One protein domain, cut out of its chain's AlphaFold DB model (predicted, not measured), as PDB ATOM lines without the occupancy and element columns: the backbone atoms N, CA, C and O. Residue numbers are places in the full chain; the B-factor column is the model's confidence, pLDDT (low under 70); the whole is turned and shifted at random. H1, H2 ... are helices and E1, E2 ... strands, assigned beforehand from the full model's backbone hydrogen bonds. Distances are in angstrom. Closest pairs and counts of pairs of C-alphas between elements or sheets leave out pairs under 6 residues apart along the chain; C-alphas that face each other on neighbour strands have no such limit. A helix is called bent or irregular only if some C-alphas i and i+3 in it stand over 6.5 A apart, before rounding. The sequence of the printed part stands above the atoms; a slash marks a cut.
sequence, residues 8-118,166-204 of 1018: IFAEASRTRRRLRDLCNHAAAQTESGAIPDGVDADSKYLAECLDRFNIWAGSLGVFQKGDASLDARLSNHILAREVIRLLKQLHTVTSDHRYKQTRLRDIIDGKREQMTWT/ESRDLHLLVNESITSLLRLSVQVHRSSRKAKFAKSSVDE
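Overview. This is residues 8 to 118 and 166 to 204 of the 1018 residues of the protein "Ankyrin-1" of Madurella mycetomatis (UniProt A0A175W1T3). Four helices, H6, H2, H1 and H4, run lengthwise in an up-and-down bundle, side by side in a four-cornered ring. H6 is the longest, and its last residues 197 to 200 stick out with the tail to residue 204; the short helix H5 packs on H1 and H6 at the other end of the rod, and the short helix H3 packs on the first residues of H1. The printed part has 150 residues, mostly helix, with six named helices and one named strand in the order H1, H2, H3, H4, H5, E1, H6. It is loose, with a radius of gyration of the C-alphas of 18.3 A, and spans 66 by 28 by 23 A.

Along the chain. H6 takes residues 166 to 200, from C-alpha 166 at (229.522, 144.366, 186.283) to C-alpha 200 at (217.794, 93.961, 187.285), 51.8 A. It has a kink of 27 degrees near residue 187; it is neither bent nor irregular, but only just: C-alphas 183 and 186 are 6.1 A apart. H1 takes residues 8 to 32, 35.9 A, and begins at C-alpha 8 at (215.521, 119.265, 181.303). H2 is residues 43 to 59, 24.2 A, and H4 residues 77 to 95, 25.9 A. H3 is residues 70 to 73, H5 residues 104 to 108 and E1 residues 116 to 118.

Arrangement. H6 touches H4, closest at the C-alphas of Leu 86 and Ser 177, 6.0 A, at a shallow tilt of 27 degrees, opposite ways. With residues 171 to 185 alone H6 touches H2, closest at C-alphas 182 and 56, 5.9 A, at a shallow tilt of 13 degrees, the same way. H1 and H2 form a helical hairpin, their closest C-alphas those of Ala 27 and Ser 43, 5.1 A, at a shallow tilt of 23 degrees. H1 touches H4, closest at C-alphas 15 and 91, 4.7 A, the same way at a shallow tilt of 26 degrees. H1 and H6 are apart, as are H2 and H4. With residues 8 to 9 alone H1 touches H3, closest at C-alphas 8 and 71, 5.9 A. With residues 22 to 29 alone H1 touches H5, closest at C-alphas 26 and 108, 7.1 A. H5 and residues 166 to 170 of H6 only just touch, with 3 pairs of C-alphas within 8 A, the closest being 104 and 167, 6.0 A. E1 pairs with no named strand. Every O i to N i+4 pair is within hydrogen-bond range in H1, H2, H4 and H5, and 29 of 31 in H6; H3 is too short for such a pair.

Size, cuts and confidence. The C-alphas farthest apart, those of Glu 113 and Glu 204, are 66.6 A apart. Residues 119 to 165 are not printed, and C-alphas 118 and 166 are 11.7 A apart across the cut. Of the links that are printed whole, H3 to H4 is tight and the others are short. The mean pLDDT of the printed part is 73.5; 54 residues are under 70, among them residues 95 to 104 and 183 to 204.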
ATOM      1  N   ILE A   8     214.096 119.090 181.003       88.40
ATOM      2  CA  ILE A   8     215.521 119.265 181.303       88.40
ATOM      3  C   ILE A   8     216.313 119.375 180.001       88.40
ATOM      4  O   ILE A   8     217.115 120.298 179.859       88.40
ATOM      5  N   PHE A   9     216.067 118.493 179.026       91.80
ATOM      6  CA  PHE A   9     216.678 118.586 177.700       91.80
ATOM      7  C   PHE A   9     216.410 119.950 177.057       91.80
ATOM      8  O   PHE A   9     217.334 120.577 176.529       91.80
ATOM      9  N   ALA A  10     215.155 120.407 177.075       90.40
ATOM     10  CA  ALA A  10     214.750 121.663 176.454       90.40
ATOM     11  C   ALA A  10     215.483 122.857 177.085       90.40
ATOM     12  O   ALA A  10     216.107 123.645 176.366       90.40
ATOM     13  N   GLU A  11     215.488 122.947 178.418       91.90
ATOM     14  CA  GLU A  11     216.135 124.046 179.136       91.90
ATOM     15  C   GLU A  11     217.664 124.000 179.009       91.90
ATOM     16  O   GLU A  11     218.301 125.012 178.710       91.90
ATOM     17  N   ALA A  12     218.270 122.815 179.122       92.38
ATOM     18  CA  ALA A  12     219.709 122.645 178.941       92.38
ATOM     19  C   ALA A  12     220.148 122.985 177.512       92.38
ATOM     20  O   ALA A  12     221.222 123.549 177.311       92.38
ATOM     21  N   SER A  13     219.315 122.691 176.510       92.16
ATOM     22  CA  SER A  13     219.598 123.021 175.109       92.16
ATOM     23  C   SER A  13     219.519 124.521 174.835       92.16
ATOM     24  O   SER A  13     220.295 125.031 174.023       92.16
ATOM     25  N   ARG A  14     218.593 125.239 175.487       90.67
ATOM     26  CA  ARG A  14     218.536 126.710 175.444       90.67
ATOM     27  C   ARG A  14     219.758 127.325 176.118       90.67
ATOM     28  O   ARG A  14     220.454 128.132 175.508       90.67
ATOM     29  N   THR A  15     220.053 126.864 177.328       90.47
ATOM     30  CA  THR A  15     221.179 127.325 178.147       90.47
ATOM     31  C   THR A  15     222.513 127.127 177.427       90.47
ATOM     32  O   THR A  15     223.282 128.069 177.271       90.47
ATOM     33  N   ARG A  16     222.755 125.927 176.879       93.26
ATOM     34  CA  ARG A  16     223.985 125.601 176.146       93.26
ATOM     35  C   ARG A  16     224.187 126.455 174.901       93.26
ATOM     36  O   ARG A  16     225.310 126.872 174.638       93.26
ATOM     37  N   ARG A  17     223.123 126.676 174.114       90.78
ATOM     38  CA  ARG A  17     223.188 127.560 172.941       90.78
ATOM     39  C   ARG A  17     223.603 128.957 173.369       90.78
ATOM     40  O   ARG A  17     224.544 129.496 172.807       90.78
ATOM     41  N   ARG A  18     222.987 129.482 174.427       87.09
ATOM     42  CA  ARG A  18     223.263 130.843 174.867       87.09
ATOM     43  C   ARG A  18     224.658 131.033 175.463       87.09
ATOM     44  O   ARG A  18     225.323 131.993 175.100       87.09
ATOM     45  N   LEU A  19     225.135 130.092 176.283       86.84
ATOM     46  CA  LEU A  19     226.526 130.093 176.755       86.84
ATOM     47  C   LEU A  19     227.526 130.032 175.597       86.84
ATOM     48  O   LEU A  19     228.529 130.736 175.613       86.84
ATOM     49  N   ARG A  20     227.251 129.215 174.572       89.74
ATOM     50  CA  ARG A  20     228.105 129.140 173.382       89.74
ATOM     51  C   ARG A  20     228.092 130.440 172.583       89.74
ATOM     52  O   ARG A  20     229.153 130.895 172.178       89.74
ATOM     53  N   ASP A  21     226.924 131.038 172.375       87.15
ATOM     54  CA  ASP A  21     226.798 132.315 171.665       87.15
ATOM     55  C   ASP A  21     227.547 133.441 172.391       87.15
ATOM     56  O   ASP A  21     228.122 134.318 171.743       87.15
ATOM     57  N   LEU A  22     227.539 133.417 173.727       82.47
ATOM     58  CA  LEU A  22     228.288 134.345 174.572       82.47
ATOM     59  C   LEU A  22     229.800 134.113 174.432       82.47
ATOM     60  O   LEU A  22     230.532 135.053 174.147       82.47
ATOM     61  N   CYS A  23     230.250 132.858 174.542       84.69
ATOM     62  CA  CYS A  23     231.655 132.472 174.393       84.69
ATOM     63  C   CYS A  23     232.217 132.841 173.010       84.69
ATOM     64  O   CYS A  23     233.278 133.448 172.920       84.69
ATOM     65  N   ASN A  24     231.493 132.520 171.933       86.16
ATOM     66  CA  ASN A  24     231.908 132.840 170.564       86.16
ATOM     67  C   ASN A  24     231.992 134.350 170.335       86.16
ATOM     68  O   ASN A  24     232.856 134.822 169.606       86.16
ATOM     69  N   HIS A  25     231.080 135.106 170.942       82.31
ATOM     70  CA  HIS A  25     231.079 136.554 170.829       82.31
ATOM     71  C   HIS A  25     232.242 137.188 171.596       82.31
ATOM     72  O   HIS A  25     232.943 138.015 171.027       82.31
ATOM     73  N   ALA A  26     232.496 136.753 172.834       81.55
ATOM     74  CA  ALA A  26     233.665 137.190 173.596       81.55
ATOM     75  C   ALA A  26     234.972 136.849 172.859       81.55
ATOM     76  O   ALA A  26     235.851 137.698 172.751       81.55
ATOM     77  N   ALA A  27     235.075 135.650 172.274       83.83
ATOM     78  CA  ALA A  27     236.227 135.247 171.466       83.83
ATOM     79  C   ALA A  27     236.412 136.133 170.221       83.83
ATOM     80  O   ALA A  27     237.504 136.648 170.009       83.83
ATOM     81  N   ALA A  28     235.350 136.385 169.446       83.85
ATOM     82  CA  ALA A  28     235.417 137.252 168.264       83.85
ATOM     83  C   ALA A  28     235.860 138.685 168.614       83.85
ATOM     84  O   ALA A  28     236.656 139.285 167.894       83.85
ATOM     85  N   GLN A  29     235.378 139.215 169.741       79.53
ATOM     86  CA  GLN A  29     235.749 140.549 170.210       79.53
ATOM     87  C   GLN A  29     237.196 140.584 170.725       79.53
ATOM     88  O   GLN A  29     237.934 141.512 170.395       79.53
ATOM     89  N   THR A  30     237.643 139.522 171.409       79.85
ATOM     90  CA  THR A  30     239.048 139.340 171.820       79.85
ATOM     91  C   THR A  30     239.979 139.312 170.604       79.85
ATOM     92  O   THR A  30     240.988 140.010 170.587       79.85
ATOM     93  N   GLU A  31     239.636 138.545 169.564       79.72
ATOM     94  CA  GLU A  31     240.435 138.427 168.333       79.72
ATOM     95  C   GLU A  31     240.501 139.738 167.541       79.72
ATOM     96  O   GLU A  31     241.543 140.071 166.982       79.72
ATOM     97  N   SER A  32     239.406 140.503 167.510       80.18
ATOM     98  CA  SER A  32     239.382 141.824 166.872       80.18
ATOM     99  C   SER A  32     240.155 142.899 167.648       80.18
ATOM    100  O   SER A  32     240.369 143.988 167.119       80.18
ATOM    101  N   GLY A  33     240.570 142.605 168.888       74.46
ATOM    102  CA  GLY A  33     241.181 143.573 169.798       74.46
ATOM    103  C   GLY A  33     240.222 144.680 170.244       74.46
ATOM    104  O   GLY A  33     240.682 145.738 170.656       74.46
ATOM    105  N   ALA A  34     238.907 144.467 170.127       72.49
ATOM    106  CA  ALA A  34     237.883 145.489 170.353       72.49
ATOM    107  C   ALA A  34     237.226 145.425 171.743       72.49
ATOM    108  O   ALA A  34     236.248 146.129 171.973       72.49
ATOM    109  N   ILE A  35     237.734 144.596 172.665       72.92
ATOM    110  CA  ILE A  35     237.227 144.566 174.044       72.92
ATOM    111  C   ILE A  35     237.627 145.879 174.738       72.92
ATOM    112  O   ILE A  35     238.823 146.167 174.790       72.92
ATOM    113  N   PRO A  36     236.671 146.666 175.267       68.05
ATOM    114  CA  PRO A  36     236.984 147.903 175.974       68.05
ATOM    115  C   PRO A  36     237.841 147.653 177.222       68.05
ATOM    116  O   PRO A  36     237.640 146.670 177.939       68.05
ATOM    117  N   ASP A  37     238.772 148.568 177.501       68.84
ATOM    118  CA  ASP A  37     239.618 148.505 178.693       68.84
ATOM    119  C   ASP A  37     238.765 148.482 179.975       68.84
ATOM    120  O   ASP A  37     237.803 149.238 180.120       68.84
ATOM    121  N   GLY A  38     239.114 147.595 180.913       67.15
ATOM    122  CA  GLY A  38     238.391 147.402 182.178       67.15
ATOM    123  C   GLY A  38     237.263 146.362 182.136       67.15
ATOM    124  O   GLY A  38     236.747 145.989 183.192       67.15
ATOM    125  N   VAL A  39     236.921 145.837 180.954       68.34
ATOM    126  CA  VAL A  39     235.937 144.756 180.813       68.34
ATOM    127  C   VAL A  39     236.594 143.398 181.029       68.34
ATOM    128  O   VAL A  39     237.296 142.877 180.164       68.34
ATOM    129  N   ASP A  40     236.314 142.780 182.177       66.25
ATOM    130  CA  ASP A  40     236.759 141.421 182.508       66.25
ATOM    131  C   ASP A  40     235.901 140.385 181.761       66.25
ATOM    132  O   ASP A  40     235.011 139.762 182.336       66.25
ATOM    133  N   ALA A  41     236.093 140.283 180.444       64.90
ATOM    134  CA  ALA A  41     235.406 139.357 179.543       64.90
ATOM    135  C   ALA A  41     236.384 138.338 178.936       64.90
ATOM    136  O   ALA A  41     236.454 138.174 177.715       64.90
ATOM    137  N   ASP A  42     237.151 137.645 179.785       68.08
ATOM    138  CA  ASP A  42     238.095 136.619 179.334       68.08
ATOM    139  C   ASP A  42     237.369 135.482 178.588       68.08
ATOM    140  O   ASP A  42     236.644 134.662 179.167       68.08
ATOM    141  N   SER A  43     237.592 135.411 177.270       76.45
ATOM    142  CA  SER A  43     237.045 134.350 176.420       76.45
ATOM    143  C   SER A  43     237.411 132.950 176.929       76.45
ATOM    144  O   SER A  43     236.611 132.019 176.796       76.45
ATOM    145  N   LYS A  44     238.576 132.800 177.576       77.91
ATOM    146  CA  LYS A  44     239.048 131.536 178.142       77.91
ATOM    147  C   LYS A  44     238.218 131.114 179.352       77.91
ATOM    148  O   LYS A  44     237.880 129.936 179.464       77.91
ATOM    149  N   TYR A  45     237.840 132.054 180.217       79.82
ATOM    150  CA  TYR A  45     237.004 131.778 181.387       79.82
ATOM    151  C   TYR A  45     235.598 131.308 180.988       79.82
ATOM    152  O   TYR A  45     235.092 130.299 181.489       79.82
ATOM    153  N   LEU A  46     234.971 131.998 180.029       81.81
ATOM    154  CA  LEU A  46     233.662 131.599 179.505       81.81
ATOM    155  C   LEU A  46     233.719 130.250 178.776       81.81
ATOM    156  O   LEU A  46     232.790 129.444 178.910       81.81
ATOM    157  N   ALA A  47     234.808 129.976 178.050       83.41
ATOM    158  CA  ALA A  47     235.052 128.669 177.445       83.41
ATOM    159  C   ALA A  47     235.158 127.569 178.512       83.41
ATOM    160  O   ALA A  47     234.523 126.522 178.377       83.41
ATOM    161  N   GLU A  48     235.861 127.827 179.617       85.67
ATOM    162  CA  GLU A  48     235.973 126.883 180.729       85.67
ATOM    163  C   GLU A  48     234.612 126.610 181.390       85.67
ATOM    164  O   GLU A  48     234.257 125.456 181.653       85.67
ATOM    165  N   CYS A  49     233.797 127.648 181.594       84.24
ATOM    166  CA  CYS A  49     232.425 127.500 182.079       84.24
ATOM    167  C   CYS A  49     231.589 126.620 181.132       84.24
ATOM    168  O   CYS A  49     230.907 125.687 181.571       84.24
ATOM    169  N   LEU A  50     231.667 126.864 179.820       87.86
ATOM    170  CA  LEU A  50     230.979 126.055 178.815       87.86
ATOM    171  C   LEU A  50     231.460 124.593 178.825       87.86
ATOM    172  O   LEU A  50     230.636 123.681 178.696       87.86
ATOM    173  N   ASP A  51     232.753 124.349 179.016       85.95
ATOM    174  CA  ASP A  51     233.319 123.004 179.116       85.95
ATOM    175  C   ASP A  51     232.833 122.270 180.364       85.95
ATOM    176  O   ASP A  51     232.347 121.139 180.259       85.95
ATOM    177  N   ARG A  52     232.839 122.922 181.530       85.81
ATOM    178  CA  ARG A  52     232.283 122.351 182.766       85.81
ATOM    179  C   ARG A  52     230.790 122.039 182.628       85.81
ATOM    180  O   ARG A  52     230.344 120.961 183.034       85.81
ATOM    181  N   PHE A  53     230.024 122.917 181.978       88.87
ATOM    182  CA  PHE A  53     228.622 122.653 181.645       88.87
ATOM    183  C   PHE A  53     228.474 121.433 180.718       88.87
ATOM    184  O   PHE A  53     227.602 120.589 180.929       88.87
ATOM    185  N   ASN A  54     229.331 121.297 179.701       88.19
ATOM    186  CA  ASN A  54     229.317 120.149 178.791       88.19
ATOM    187  C   ASN A  54     229.692 118.840 179.504       88.19
ATOM    188  O   ASN A  54     229.085 117.808 179.212       88.19
ATOM    189  N   ILE A  55     230.637 118.869 180.448       79.27
ATOM    190  CA  ILE A  55     231.009 117.717 181.283       79.27
ATOM    191  C   ILE A  55     229.812 117.271 182.127       79.27
ATOM    192  O   ILE A  55     229.455 116.087 182.131       79.27
ATOM    193  N   TRP A  56     229.140 118.213 182.792       87.77
ATOM    194  CA  TRP A  56     227.913 117.935 183.535       87.77
ATOM    195  C   TRP A  56     226.831 117.327 182.628       87.77
ATOM    196  O   TRP A  56     226.311 116.241 182.896       87.77
ATOM    197  N   ALA A  57     226.542 117.978 181.499       84.85
ATOM    198  CA  ALA A  57     225.488 117.543 180.595       84.85
ATOM    199  C   ALA A  57     225.790 116.179 179.945       84.85
ATOM    200  O   ALA A  57     224.884 115.364 179.742       84.85
ATOM    201  N   GLY A  58     227.059 115.912 179.633       74.07
ATOM    202  CA  GLY A  58     227.527 114.651 179.065       74.07
ATOM    203  C   GLY A  58     227.479 113.500 180.069       74.07
ATOM    204  O   GLY A  58     226.918 112.447 179.762       74.07
ATOM    205  N   SER A  59     228.004 113.705 181.281       72.06
ATOM    206  CA  SER A  59     228.035 112.683 182.344       72.06
ATOM    207  C   SER A  59     226.635 112.233 182.774       72.06
ATOM    208  O   SER A  59     226.386 111.042 182.997       72.06
ATOM    209  N   LEU A  60     225.683 113.166 182.806       78.62
ATOM    210  CA  LEU A  60     224.286 112.893 183.119       78.62
ATOM    211  C   LEU A  60     223.422 112.592 181.892       78.62
ATOM    212  O   LEU A  60     222.215 112.423 182.039       78.62
ATOM    213  N   GLY A  61     223.993 112.448 180.694       79.11
ATOM    214  CA  GLY A  61     223.222 112.102 179.495       79.11
ATOM    215  C   GLY A  61     222.053 113.059 179.233       79.11
ATOM    216  O   GLY A  61     221.012 112.633 178.741       79.11
ATOM    217  N   VAL A  62     222.205 114.342 179.577       85.18
ATOM    218  CA  VAL A  62     221.159 115.372 179.450       85.18
ATOM    219  C   VAL A  62     220.673 115.481 178.009       85.18
ATOM    220  O   VAL A  62     219.480 115.617 177.770       85.18
ATOM    221  N   PHE A  63     221.592 115.355 177.049       85.50
ATOM    222  CA  PHE A  63     221.295 115.415 175.615       85.50
ATOM    223  C   PHE A  63     221.069 114.043 174.959       85.50
ATOM    224  O   PHE A  63     220.997 113.955 173.732       85.50
ATOM    225  N   GLN A  64     220.982 112.962 175.738       82.26
ATOM    226  CA  GLN A  64     220.603 111.653 175.204       82.26
ATOM    227  C   GLN A  64     219.084 111.603 174.983       82.26
ATOM    228  O   GLN A  64     218.336 112.360 175.594       82.26
ATOM    229  N   LYS A  65     218.621 110.730 174.083       78.56
ATOM    230  CA  LYS A  65     217.191 110.515 173.801       78.56
ATOM    231  C   LYS A  65     216.722 109.184 174.390       78.56
ATOM    232  O   LYS A  65     217.536 108.296 174.642       78.56
ATOM    233  N   GLY A  66     215.409 109.042 174.577       74.44
ATOM    234  CA  GLY A  66     214.798 107.830 175.133       74.44
ATOM    235  C   GLY A  66     215.191 107.575 176.591       74.44
ATOM    236  O   GLY A  66     215.490 108.513 177.332       74.44
ATOM    237  N   ASP A  67     215.237 106.303 176.985       69.64
ATOM    238  CA  ASP A  67     215.490 105.848 178.366       69.64
ATOM    239  C   ASP A  67     216.848 106.272 178.947       69.64
ATOM    240  O   ASP A  67     217.066 106.218 180.159       69.64
ATOM    241  N   ALA A  68     217.785 106.681 178.090       68.11
ATOM    242  CA  ALA A  68     219.100 107.144 178.509       68.11
ATOM    243  C   ALA A  68     219.122 108.646 178.877       68.11
ATOM    244  O   ALA A  68     220.027 109.088 179.593       68.11
ATOM    245  N   SER A  69     218.110 109.410 178.437       81.46
ATOM    246  CA  SER A  69     217.965 110.843 178.728       81.46
ATOM    247  C   SER A  69     217.883 111.120 180.231       81.46
ATOM    248  O   SER A  69     217.332 110.318 180.990       81.46
ATOM    249  N   LEU A  70     218.413 112.264 180.682       82.69
ATOM    250  CA  LEU A  70     218.279 112.650 182.092       82.69
ATOM    251  C   LEU A  70     216.806 112.798 182.498       82.69
ATOM    252  O   LEU A  70     216.440 112.356 183.582       82.69
ATOM    253  N   ASP A  71     215.972 113.341 181.607       84.95
ATOM    254  CA  ASP A  71     214.523 113.441 181.804       84.95
ATOM    255  C   ASP A  71     213.882 112.083 182.122       84.95
ATOM    256  O   ASP A  71     213.068 111.989 183.035       84.95
ATOM    257  N   ALA A  72     214.281 111.012 181.426       76.10
ATOM    258  CA  ALA A  72     213.766 109.667 181.684       76.10
ATOM    259  C   ALA A  72     214.380 109.010 182.935       76.10
ATOM    260  O   ALA A  72     213.734 108.194 183.592       76.10
ATOM    261  N   ARG A  73     215.638 109.329 183.267       72.62
ATOM    262  CA  ARG A  73     216.360 108.702 184.391       72.62
ATOM    263  C   ARG A  73     216.065 109.331 185.749       72.62
ATOM    264  O   ARG A  73     216.282 108.677 186.772       72.62
ATOM    265  N   LEU A  74     215.626 110.586 185.783       72.71
ATOM    266  CA  LEU A  74     215.428 111.335 187.016       72.71
ATOM    267  C   LEU A  74     213.987 111.202 187.527       72.71
ATOM    268  O   LEU A  74     213.123 112.012 187.219       72.71
ATOM    269  N   SER A  75     213.738 110.185 188.355       62.51
ATOM    270  CA  SER A  75     212.406 109.923 188.926       62.51
ATOM    271  C   SER A  75     212.025 110.816 190.114       62.51
ATOM    272  O   SER A  75     210.856 110.877 190.480       62.51
ATOM    273  N   ASN A  76     212.989 111.491 190.749       67.67
ATOM    274  CA  ASN A  76     212.716 112.378 191.880       67.67
ATOM    275  C   ASN A  76     212.329 113.777 191.373       67.67
ATOM    276  O   ASN A  76     213.179 114.519 190.875       67.67
ATOM    277  N   HIS A  77     211.055 114.137 191.543       68.59
ATOM    278  CA  HIS A  77     210.492 115.407 191.083       68.59
ATOM    279  C   HIS A  77     211.132 116.648 191.724       68.59
ATOM    280  O   HIS A  77     211.268 117.665 191.046       68.59
ATOM    281  N   ILE A  78     211.571 116.573 192.985       64.78
ATOM    282  CA  ILE A  78     212.223 117.694 193.686       64.78
ATOM    283  C   ILE A  78     213.577 117.984 193.035       64.78
ATOM    284  O   ILE A  78     213.857 119.112 192.634       64.78
ATOM    285  N   LEU A  79     214.382 116.936 192.842       69.10
ATOM    286  CA  LEU A  79     215.666 117.018 192.143       69.10
ATOM    287  C   LEU A  79     215.501 117.519 190.702       69.10
ATOM    288  O   LEU A  79     216.289 118.343 190.245       69.10
ATOM    289  N   ALA A  80     214.467 117.059 189.991       75.58
ATOM    290  CA  ALA A  80     214.174 117.521 188.636       75.58
ATOM    291  C   ALA A  80     213.832 119.016 188.598       75.58
ATOM    292  O   ALA A  80     214.357 119.746 187.757       75.58
ATOM    293  N   ARG A  81     212.999 119.483 189.534       80.24
ATOM    294  CA  ARG A  81     212.627 120.896 189.656       80.24
ATOM    295  C   ARG A  81     213.842 121.773 189.940       80.24
ATOM    296  O   ARG A  81     213.963 122.829 189.327       80.24
ATOM    297  N   GLU A  82     214.746 121.321 190.802       80.64
ATOM    298  CA  GLU A  82     215.945 122.083 191.153       80.64
ATOM    299  C   GLU A  82     216.946 122.174 189.991       80.64
ATOM    300  O   GLU A  82     217.458 123.254 189.698       80.64
ATOM    301  N   VAL A  83     217.148 121.082 189.243       82.10
ATOM    302  CA  VAL A  83     217.954 121.110 188.010       82.10
ATOM    303  C   VAL A  83     217.358 122.087 186.992       82.10
ATOM    304  O   VAL A  83     218.085 122.896 186.419       82.10
ATOM    305  N   ILE A  84     216.036 122.060 186.786       88.23
ATOM    306  CA  ILE A  84     215.354 122.999 185.882       88.23
ATOM    307  C   ILE A  84     215.505 124.442 186.377       88.23
ATOM    308  O   ILE A  84     215.739 125.336 185.567       88.23
ATOM    309  N   ARG A  85     215.390 124.687 187.689       88.32
ATOM    310  CA  ARG A  85     215.553 126.018 188.290       88.32
ATOM    311  C   ARG A  85     216.945 126.585 188.012       88.32
ATOM    312  O   ARG A  85     217.044 127.709 187.529       88.32
ATOM    313  N   LEU A  86     217.995 125.799 188.254       85.16
ATOM    314  CA  LEU A  86     219.382 126.194 187.993       85.16
ATOM    315  C   LEU A  86     219.652 126.425 186.501       85.16
ATOM    316  O   LEU A  86     220.317 127.393 186.141       85.16
ATOM    317  N   LEU A  87     219.096 125.588 185.618       91.44
ATOM    318  CA  LEU A  87     219.190 125.802 184.172       91.44
ATOM    319  C   LEU A  87     218.486 127.089 183.737       91.44
ATOM    320  O   LEU A  87     219.041 127.841 182.945       91.44
ATOM    321  N   LYS A  88     217.296 127.379 184.278       87.64
ATOM    322  CA  LYS A  88     216.590 128.638 184.011       87.64
ATOM    323  C   LYS A  88     217.376 129.843 184.502       87.64
ATOM    324  O   LYS A  88     217.475 130.805 183.756       87.64
ATOM    325  N   GLN A  89     217.956 129.774 185.700       83.97
ATOM    326  CA  GLN A  89     218.808 130.831 186.247       83.97
ATOM    327  C   GLN A  89     220.009 131.096 185.330       83.97
ATOM    328  O   GLN A  89     220.237 132.228 184.904       83.97
ATOM    329  N   LEU A  90     220.721 130.040 184.935       84.89
ATOM    330  CA  LEU A  90     221.855 130.137 184.021       84.89
ATOM    331  C   LEU A  90     221.433 130.643 182.631       84.89
ATOM    332  O   LEU A  90     222.133 131.442 182.009       84.89
ATOM    333  N   HIS A  91     220.259 130.233 182.147       85.61
ATOM    334  CA  HIS A  91     219.682 130.777 180.927       85.61
ATOM    335  C   HIS A  91     219.381 132.268 181.075       85.61
ATOM    336  O   HIS A  91     219.810 133.034 180.226       85.61
ATOM    337  N   THR A  92     218.701 132.713 182.135       78.56
ATOM    338  CA  THR A  92     218.364 134.132 182.340       78.56
ATOM    339  C   THR A  92     219.608 135.007 182.419       78.56
ATOM    340  O   THR A  92     219.672 136.006 181.708       78.56
ATOM    341  N   VAL A  93     220.631 134.572 183.162       74.66
ATOM    342  CA  VAL A  93     221.917 135.283 183.288       74.66
ATOM    343  C   VAL A  93     222.624 135.411 181.933       74.66
ATOM    344  O   VAL A  93     223.303 136.397 181.678       74.66
ATOM    345  N   THR A  94     222.427 134.452 181.023       73.15
ATOM    346  CA  THR A  94     223.049 134.464 179.686       73.15
ATOM    347  C   THR A  94     222.160 135.059 178.584       73.15
ATOM    348  O   THR A  94     222.641 135.314 177.477       73.15
ATOM    349  N   SER A  95     220.857 135.259 178.821       67.29
ATOM    350  CA  SER A  95     219.874 135.559 177.765       67.29
ATOM    351  C   SER A  95     219.109 136.868 177.899       67.29
ATOM    352  O   SER A  95     218.787 137.433 176.851       67.29
ATOM    353  N   ASP A  96     218.764 137.321 179.109       54.00
ATOM    354  CA  ASP A  96     217.661 138.272 179.264       54.00
ATOM    355  C   ASP A  96     218.031 139.700 178.835       54.00
ATOM    356  O   ASP A  96     218.929 140.343 179.372       54.00
ATOM    357  N   HIS A  97     217.270 140.217 177.871       46.87
ATOM    358  CA  HIS A  97     217.350 141.587 177.376       46.87
ATOM    359  C   HIS A  97     216.694 142.615 178.318       46.87
ATOM    360  O   HIS A  97     216.888 143.817 178.100       46.87
ATOM    361  N   ARG A  98     215.906 142.164 179.311       42.03
ATOM    362  CA  ARG A  98     215.101 143.001 180.226       42.03
ATOM    363  C   ARG A  98     215.840 143.471 181.475       42.03
ATOM    364  O   ARG A  98     215.403 144.434 182.101       42.03
ATOM    365  N   TYR A  99     216.964 142.851 181.819       45.28
ATOM    366  CA  TYR A  99     217.841 143.357 182.867       45.28
ATOM    367  C   TYR A  99     218.664 144.512 182.273       45.28
ATOM    368  O   TYR A  99     219.620 144.304 181.528       45.28
ATOM    369  N   LYS A 100     218.266 145.761 182.549       44.86
ATOM    370  CA  LYS A 100     218.959 146.971 182.053       44.86
ATOM    371  C   LYS A 100     220.438 147.068 182.494       44.86
ATOM    372  O   LYS A 100     221.142 147.933 181.989       44.86
ATOM    373  N   GLN A 101     220.891 146.196 183.399       42.95
ATOM    374  CA  GLN A 101     222.186 146.249 184.083       42.95
ATOM    375  C   GLN A 101     223.059 144.984 183.937       42.95
ATOM    376  O   GLN A 101     223.909 144.782 184.786       42.95
ATOM    377  N   THR A 102     222.854 144.088 182.958       50.56
ATOM    378  CA  THR A 102     223.722 142.882 182.822       50.56
ATOM    379  C   THR A 102     224.035 142.475 181.383       50.56
ATOM    380  O   THR A 102     224.327 141.314 181.082       50.56
ATOM    381  N   ARG A 103     223.981 143.409 180.430       62.60
ATOM    382  CA  ARG A 103     224.327 143.080 179.041       62.60
ATOM    383  C   ARG A 103     225.840 143.025 178.873       62.60
ATOM    384  O   ARG A 103     226.411 143.918 178.260       62.60
ATOM    385  N   LEU A 104     226.461 141.933 179.327       67.91
ATOM    386  CA  LEU A 104     227.882 141.668 179.084       67.91
ATOM    387  C   LEU A 104     228.209 141.818 177.588       67.91
ATOM    388  O   LEU A 104     229.239 142.365 177.241       67.91
ATOM    389  N   ARG A 105     227.289 141.438 176.691       71.01
ATOM    390  CA  ARG A 105     227.445 141.644 175.244       71.01
ATOM    391  C   ARG A 105     227.502 143.115 174.823       71.01
ATOM    392  O   ARG A 105     228.333 143.463 174.003       71.01
ATOM    393  N   ASP A 106     226.639 143.967 175.374       72.81
ATOM    394  CA  ASP A 106     226.635 145.400 175.045       72.81
ATOM    395  C   ASP A 106     227.841 146.113 175.673       72.81
ATOM    396  O   ASP A 106     228.328 147.081 175.097       72.81
ATOM    397  N   ILE A 107     228.324 145.611 176.817       71.50
ATOM    398  CA  ILE A 107     229.572 146.053 177.446       71.50
ATOM    399  C   ILE A 107     230.771 145.662 176.574       71.50
ATOM    400  O   ILE A 107     231.568 146.522 176.223       71.50
ATOM    401  N   ILE A 108     230.865 144.394 176.154       71.19
ATOM    402  CA  ILE A 108     231.935 143.908 175.268       71.19
ATOM    403  C   ILE A 108     231.892 144.619 173.903       71.19
ATOM    404  O   ILE A 108     232.937 144.958 173.369       71.19
ATOM    405  N   ASP A 109     230.708 144.878 173.337       75.40
ATOM    406  CA  ASP A 109     230.545 145.619 172.075       75.40
ATOM    407  C   ASP A 109     230.861 147.126 172.206       75.40
ATOM    408  O   ASP A 109     230.780 147.852 171.213       75.40
ATOM    409  N   GLY A 110     231.115 147.633 173.419       69.99
ATOM    410  CA  GLY A 110     231.293 149.064 173.688       69.99
ATOM    411  C   GLY A 110     230.025 149.907 173.484       69.99
ATOM    412  O   GLY A 110     230.089 151.131 173.442       69.99
ATOM    413  N   LYS A 111     228.849 149.279 173.351       74.28
ATOM    414  CA  LYS A 111     227.551 149.975 173.231       74.28
ATOM    415  C   LYS A 111     227.080 150.557 174.559       74.28
ATOM    416  O   LYS A 111     226.191 151.409 174.569       74.28
ATOM    417  N   ARG A 112     227.613 150.049 175.667       71.19
ATOM    418  CA  ARG A 112     227.288 150.478 177.020       71.19
ATOM    419  C   ARG A 112     228.551 150.497 177.866       71.19
ATOM    420  O   ARG A 112     229.290 149.520 177.886       71.19
ATOM    421  N   GLU A 113     228.736 151.583 178.600       69.33
ATOM    422  CA  GLU A 113     229.804 151.685 179.587       69.33
ATOM    423  C   GLU A 113     229.542 150.735 180.756       69.33
ATOM    424  O   GLU A 113     228.416 150.611 181.257       69.33
ATOM    425  N   GLN A 114     230.595 150.028 181.154       72.33
ATOM    426  CA  GLN A 114     230.561 149.137 182.294       72.33
ATOM    427  C   GLN A 114     230.436 149.944 183.578       72.33
ATOM    428  O   GLN A 114     231.204 150.871 183.815       72.33
ATOM    429  N   MET A 115     229.498 149.550 184.432       67.73
ATOM    430  CA  MET A 115     229.422 150.123 185.765       67.73
ATOM    431  C   MET A 115     230.464 149.460 186.668       67.73
ATOM    432  O   MET A 115     230.612 148.232 186.694       67.73
ATOM    433  N   THR A 116     231.189 150.301 187.390       63.10
ATOM    434  CA  THR A 116     232.153 149.934 188.420       63.10
ATOM    435  C   THR A 116     231.658 150.494 189.743       63.10
ATOM    436  O   THR A 116     231.089 151.584 189.803       63.10
ATOM    437  N   TRP A 117     231.818 149.728 190.812       60.74
ATOM    438  CA  TRP A 117     231.500 150.193 192.154       60.74
ATOM    439  C   TRP A 117     232.656 149.872 193.087       60.74
ATOM    440  O   TRP A 117     233.220 148.778 193.074       60.74
ATOM    441  N   THR A 118     233.016 150.869 193.887       46.45
ATOM    442  CA  THR A 118     234.080 150.797 194.878       46.45
ATOM    443  C   THR A 118     233.481 150.411 196.225       46.45
ATOM    444  O   THR A 118     232.696 151.136 196.857       46.45
ATOM    445  N   GLU A 166     230.738 145.087 186.712       67.73
ATOM    446  CA  GLU A 166     229.522 144.366 186.283       67.73
ATOM    447  C   GLU A 166     229.809 143.027 185.561       67.73
ATOM    448  O   GLU A 166     229.113 142.033 185.776       67.73
ATOM    449  N   SER A 167     230.855 142.968 184.728       71.92
ATOM    450  CA  SER A 167     231.279 141.751 184.026       71.92
ATOM    451  C   SER A 167     231.762 140.653 184.974       71.92
ATOM    452  O   SER A 167     231.416 139.484 184.784       71.92
ATOM    453  N   ARG A 168     232.508 141.022 186.021       73.85
ATOM    454  CA  ARG A 168     233.044 140.084 187.011       73.85
ATOM    455  C   ARG A 168     231.937 139.467 187.863       73.85
ATOM    456  O   ARG A 168     231.945 138.258 188.081       73.85
ATOM    457  N   ASP A 169     230.951 140.256 188.282       69.38
ATOM    458  CA  ASP A 169     229.790 139.745 189.026       69.38
ATOM    459  C   ASP A 169     228.993 138.719 188.194       69.38
ATOM    460  O   ASP A 169     228.646 137.623 188.647       69.38
ATOM    461  N   LEU A 170     228.812 139.005 186.901       71.31
ATOM    462  CA  LEU A 170     228.151 138.084 185.981       71.31
ATOM    463  C   LEU A 170     228.929 136.768 185.800       71.31
ATOM    464  O   LEU A 170     228.328 135.689 185.739       71.31
ATOM    465  N   HIS A 171     230.262 136.834 185.748       73.15
ATOM    466  CA  HIS A 171     231.135 135.659 185.717       73.15
ATOM    467  C   HIS A 171     230.994 134.771 186.959       73.15
ATOM    468  O   HIS A 171     231.024 133.539 186.831       73.15
ATOM    469  N   LEU A 172     230.807 135.364 188.139       71.78
ATOM    470  CA  LEU A 172     230.585 134.629 189.386       71.78
ATOM    471  C   LEU A 172     229.235 133.898 189.362       71.78
ATOM    472  O   LEU A 172     229.192 132.682 189.561       71.78
ATOM    473  N   LEU A 173     228.156 134.588 188.987       71.66
ATOM    474  CA  LEU A 173     226.803 134.017 188.878       71.66
ATOM    475  C   LEU A 173     226.724 132.811 187.922       71.66
ATOM    476  O   LEU A 173     226.055 131.804 188.207       71.66
ATOM    477  N   VAL A 174     227.409 132.895 186.776       77.90
ATOM    478  CA  VAL A 174     227.516 131.785 185.813       77.90
ATOM    479  C   VAL A 174     228.218 130.585 186.453       77.90
ATOM    480  O   VAL A 174     227.721 129.455 186.378       77.90
ATOM    481  N   ASN A 175     229.350 130.823 187.112       79.04
ATOM    482  CA  ASN A 175     230.172 129.781 187.716       79.04
ATOM    483  C   ASN A 175     229.478 129.075 188.890       79.04
ATOM    484  O   ASN A 175     229.507 127.843 188.980       79.04
ATOM    485  N   GLU A 176     228.786 129.818 189.751       78.01
ATOM    486  CA  GLU A 176     228.012 129.261 190.864       78.01
ATOM    487  C   GLU A 176     226.893 128.334 190.389       78.01
ATOM    488  O   GLU A 176     226.698 127.235 190.924       78.01
ATOM    489  N   SER A 177     226.178 128.748 189.340       79.84
ATOM    490  CA  SER A 177     225.085 127.965 188.763       79.84
ATOM    491  C   SER A 177     225.597 126.632 188.200       79.84
ATOM    492  O   SER A 177     225.015 125.574 188.456       79.84
ATOM    493  N   ILE A 178     226.727 126.654 187.482       79.60
ATOM    494  CA  ILE A 178     227.361 125.450 186.919       79.60
ATOM    495  C   ILE A 178     227.908 124.545 188.029       79.60
ATOM    496  O   ILE A 178     227.719 123.326 187.989       79.60
ATOM    497  N   THR A 179     228.533 125.124 189.051       76.10
ATOM    498  CA  THR A 179     229.060 124.381 190.205       76.10
ATOM    499  C   THR A 179     227.937 123.693 190.982       76.10
ATOM    500  O   THR A 179     228.058 122.526 191.362       76.10
ATOM    501  N   SER A 180     226.796 124.362 191.148       76.51
ATOM    502  CA  SER A 180     225.604 123.790 191.782       76.51
ATOM    503  C   SER A 180     225.034 122.614 190.981       76.51
ATOM    504  O   SER A 180     224.735 121.561 191.550       76.51
ATOM    505  N   LEU A 181     224.966 122.734 189.648       80.14
ATOM    506  CA  LEU A 181     224.570 121.631 188.763       80.14
ATOM    507  C   LEU A 181     225.513 120.422 188.894       80.14
ATOM    508  O   LEU A 181     225.051 119.278 188.985       80.14
ATOM    509  N   LEU A 182     226.827 120.661 188.958       75.94
ATOM    510  CA  LEU A 182     227.833 119.618 189.173       75.94
ATOM    511  C   LEU A 182     227.664 118.925 190.530       75.94
ATOM    512  O   LEU A 182     227.692 117.695 190.581       75.94
ATOM    513  N   ARG A 183     227.407 119.663 191.615       68.17
ATOM    514  CA  ARG A 183     227.163 119.076 192.948       68.17
ATOM    515  C   ARG A 183     225.917 118.183 192.966       68.17
ATOM    516  O   ARG A 183     225.960 117.075 193.507       68.17
ATOM    517  N   LEU A 184     224.836 118.596 192.300       65.81
ATOM    518  CA  LEU A 184     223.610 117.791 192.197       65.81
ATOM    519  C   LEU A 184     223.802 116.484 191.409       65.81
ATOM    520  O   LEU A 184     223.069 115.518 191.640       65.81
ATOM    521  N   SER A 185     224.812 116.391 190.533       68.02
ATOM    522  CA  SER A 185     225.087 115.171 189.752       68.02
ATOM    523  C   SER A 185     225.322 113.928 190.622       68.02
ATOM    524  O   SER A 185     224.919 112.821 190.252       68.02
ATOM    525  N   VAL A 186     225.887 114.105 191.823       60.35
ATOM    526  CA  VAL A 186     226.128 113.021 192.787       60.35
ATOM    527  C   VAL A 186     224.809 112.404 193.253       60.35
ATOM    528  O   VAL A 186     224.669 111.177 193.302       60.35
ATOM    529  N   GLN A 187     223.810 113.239 193.549       57.50
ATOM    530  CA  GLN A 187     222.488 112.783 193.984       57.50
ATOM    531  C   GLN A 187     221.731 112.091 192.839       57.50
ATOM    532  O   GLN A 187     221.131 111.031 193.039       57.50
ATOM    533  N   VAL A 188     221.844 112.621 191.617       60.99
ATOM    534  CA  VAL A 188     221.256 112.031 190.402       60.99
ATOM    535  C   VAL A 188     221.852 110.654 190.074       60.99
ATOM    536  O   VAL A 188     221.133 109.717 189.716       60.99
ATOM    537  N   HIS A 189     223.170 110.484 190.201       60.70
ATOM    538  CA  HIS A 189     223.807 109.192 189.941       60.70
ATOM    539  C   HIS A 189     223.371 108.114 190.936       60.70
ATOM    540  O   HIS A 189     223.151 106.964 190.531       60.70
ATOM    541  N   ARG A 190     223.202 108.471 192.216       54.45
ATOM    542  CA  ARG A 190     222.698 107.554 193.250       54.45
ATOM    543  C   ARG A 190     221.280 107.071 192.933       54.45
ATOM    544  O   ARG A 190     221.035 105.864 192.991       54.45
ATOM    545  N   SER A 191     220.374 107.968 192.533       53.89
ATOM    546  CA  SER A 191     218.990 107.602 192.190       53.89
ATOM    547  C   SER A 191     218.913 106.722 190.935       53.89
ATOM    548  O   SER A 191     218.268 105.673 190.960       53.89
ATOM    549  N   SER A 192     219.659 107.065 189.877       57.32
ATOM    550  CA  SER A 192     219.714 106.281 188.632       57.32
ATOM    551  C   SER A 192     220.212 104.844 188.848       57.32
ATOM    552  O   SER A 192     219.700 103.908 188.234       57.32
ATOM    553  N   ARG A 193     221.228 104.633 189.697       54.59
ATOM    554  CA  ARG A 193     221.776 103.285 189.947       54.59
ATOM    555  C   ARG A 193     220.871 102.436 190.835       54.59
ATOM    556  O   ARG A 193     220.747 101.245 190.568       54.59
ATOM    557  N   LYS A 194     220.191 103.042 191.817       52.13
ATOM    558  CA  LYS A 194     219.140 102.365 192.598       52.13
ATOM    559  C   LYS A 194     218.009 101.881 191.682       52.13
ATOM    560  O   LYS A 194     217.565 100.748 191.816       52.13
ATOM    561  N   ALA A 195     217.619 102.690 190.694       53.47
ATOM    562  CA  ALA A 195     216.637 102.297 189.684       53.47
ATOM    563  C   ALA A 195     217.136 101.172 188.753       53.47
ATOM    564  O   ALA A 195     216.364 100.278 188.417       53.47
ATOM    565  N   LYS A 196     218.421 101.174 188.357       56.48
ATOM    566  CA  LYS A 196     219.011 100.064 187.579       56.48
ATOM    567  C   LYS A 196     219.018  98.749 188.350       56.48
ATOM    568  O   LYS A 196     218.638  97.741 187.769       56.48
ATOM    569  N   PHE A 197     219.408  98.772 189.625       58.97
ATOM    570  CA  PHE A 197     219.328  97.591 190.484       58.97
ATOM    571  C   PHE A 197     217.886  97.104 190.610       58.97
ATOM    572  O   PHE A 197     217.633  95.934 190.380       58.97
ATOM    573  N   ALA A 198     216.941  98.014 190.873       55.63
ATOM    574  CA  ALA A 198     215.528  97.663 190.966       55.63
ATOM    575  C   ALA A 198     214.999  97.008 189.680       55.63
ATOM    576  O   ALA A 198     214.185  96.102 189.775       55.63
ATOM    577  N   LYS A 199     215.464  97.429 188.490       54.28
ATOM    578  CA  LYS A 199     215.141  96.763 187.216       54.28
ATOM    579  C   LYS A 199     215.808  95.390 187.086       54.28
ATOM    580  O   LYS A 199     215.128  94.455 186.690       54.28
ATOM    581  N   SER A 200     217.098  95.255 187.406       53.88
ATOM    582  CA  SER A 200     217.794  93.961 187.285       53.88
ATOM    583  C   SER A 200     217.299  92.927 188.293       53.88
ATOM    584  O   SER A 200     217.318  91.742 187.999       53.88
ATOM    585  N   SER A 201     216.827  93.367 189.461       54.85
ATOM    586  CA  SER A 201     216.322  92.479 190.508       54.85
ATOM    587  C   SER A 201     214.936  91.897 190.226       54.85
ATOM    588  O   SER A 201     214.513  91.016 190.964       54.85
ATOM    589  N   VAL A 202     214.203  92.387 189.215       54.58
ATOM    590  CA  VAL A 202     212.890  91.813 188.852       54.58
ATOM    591  C   VAL A 202     213.045  90.445 188.183       54.58
ATOM    592  O   VAL A 202     212.188  89.589 188.379       54.58
ATOM    593  N   ASP A 203     214.133  90.229 187.437       50.92
ATOM    594  CA  ASP A 203     214.306  89.047 186.579       50.92
ATOM    595  C   ASP A 203     215.095  87.897 187.238       50.92
ATOM    596  O   ASP A 203     215.143  86.793 186.696       50.92
ATOM    597  N   GLU A 204     215.706  88.107 188.407       51.63
ATOM    598  CA  GLU A 204     216.493  87.074 189.092       51.63
ATOM    599  C   GLU A 204     215.692  86.384 190.212       51.63
ATOM    600  O   GLU A 204     215.263  87.000 191.188       51.63
TER     601      GLU A 204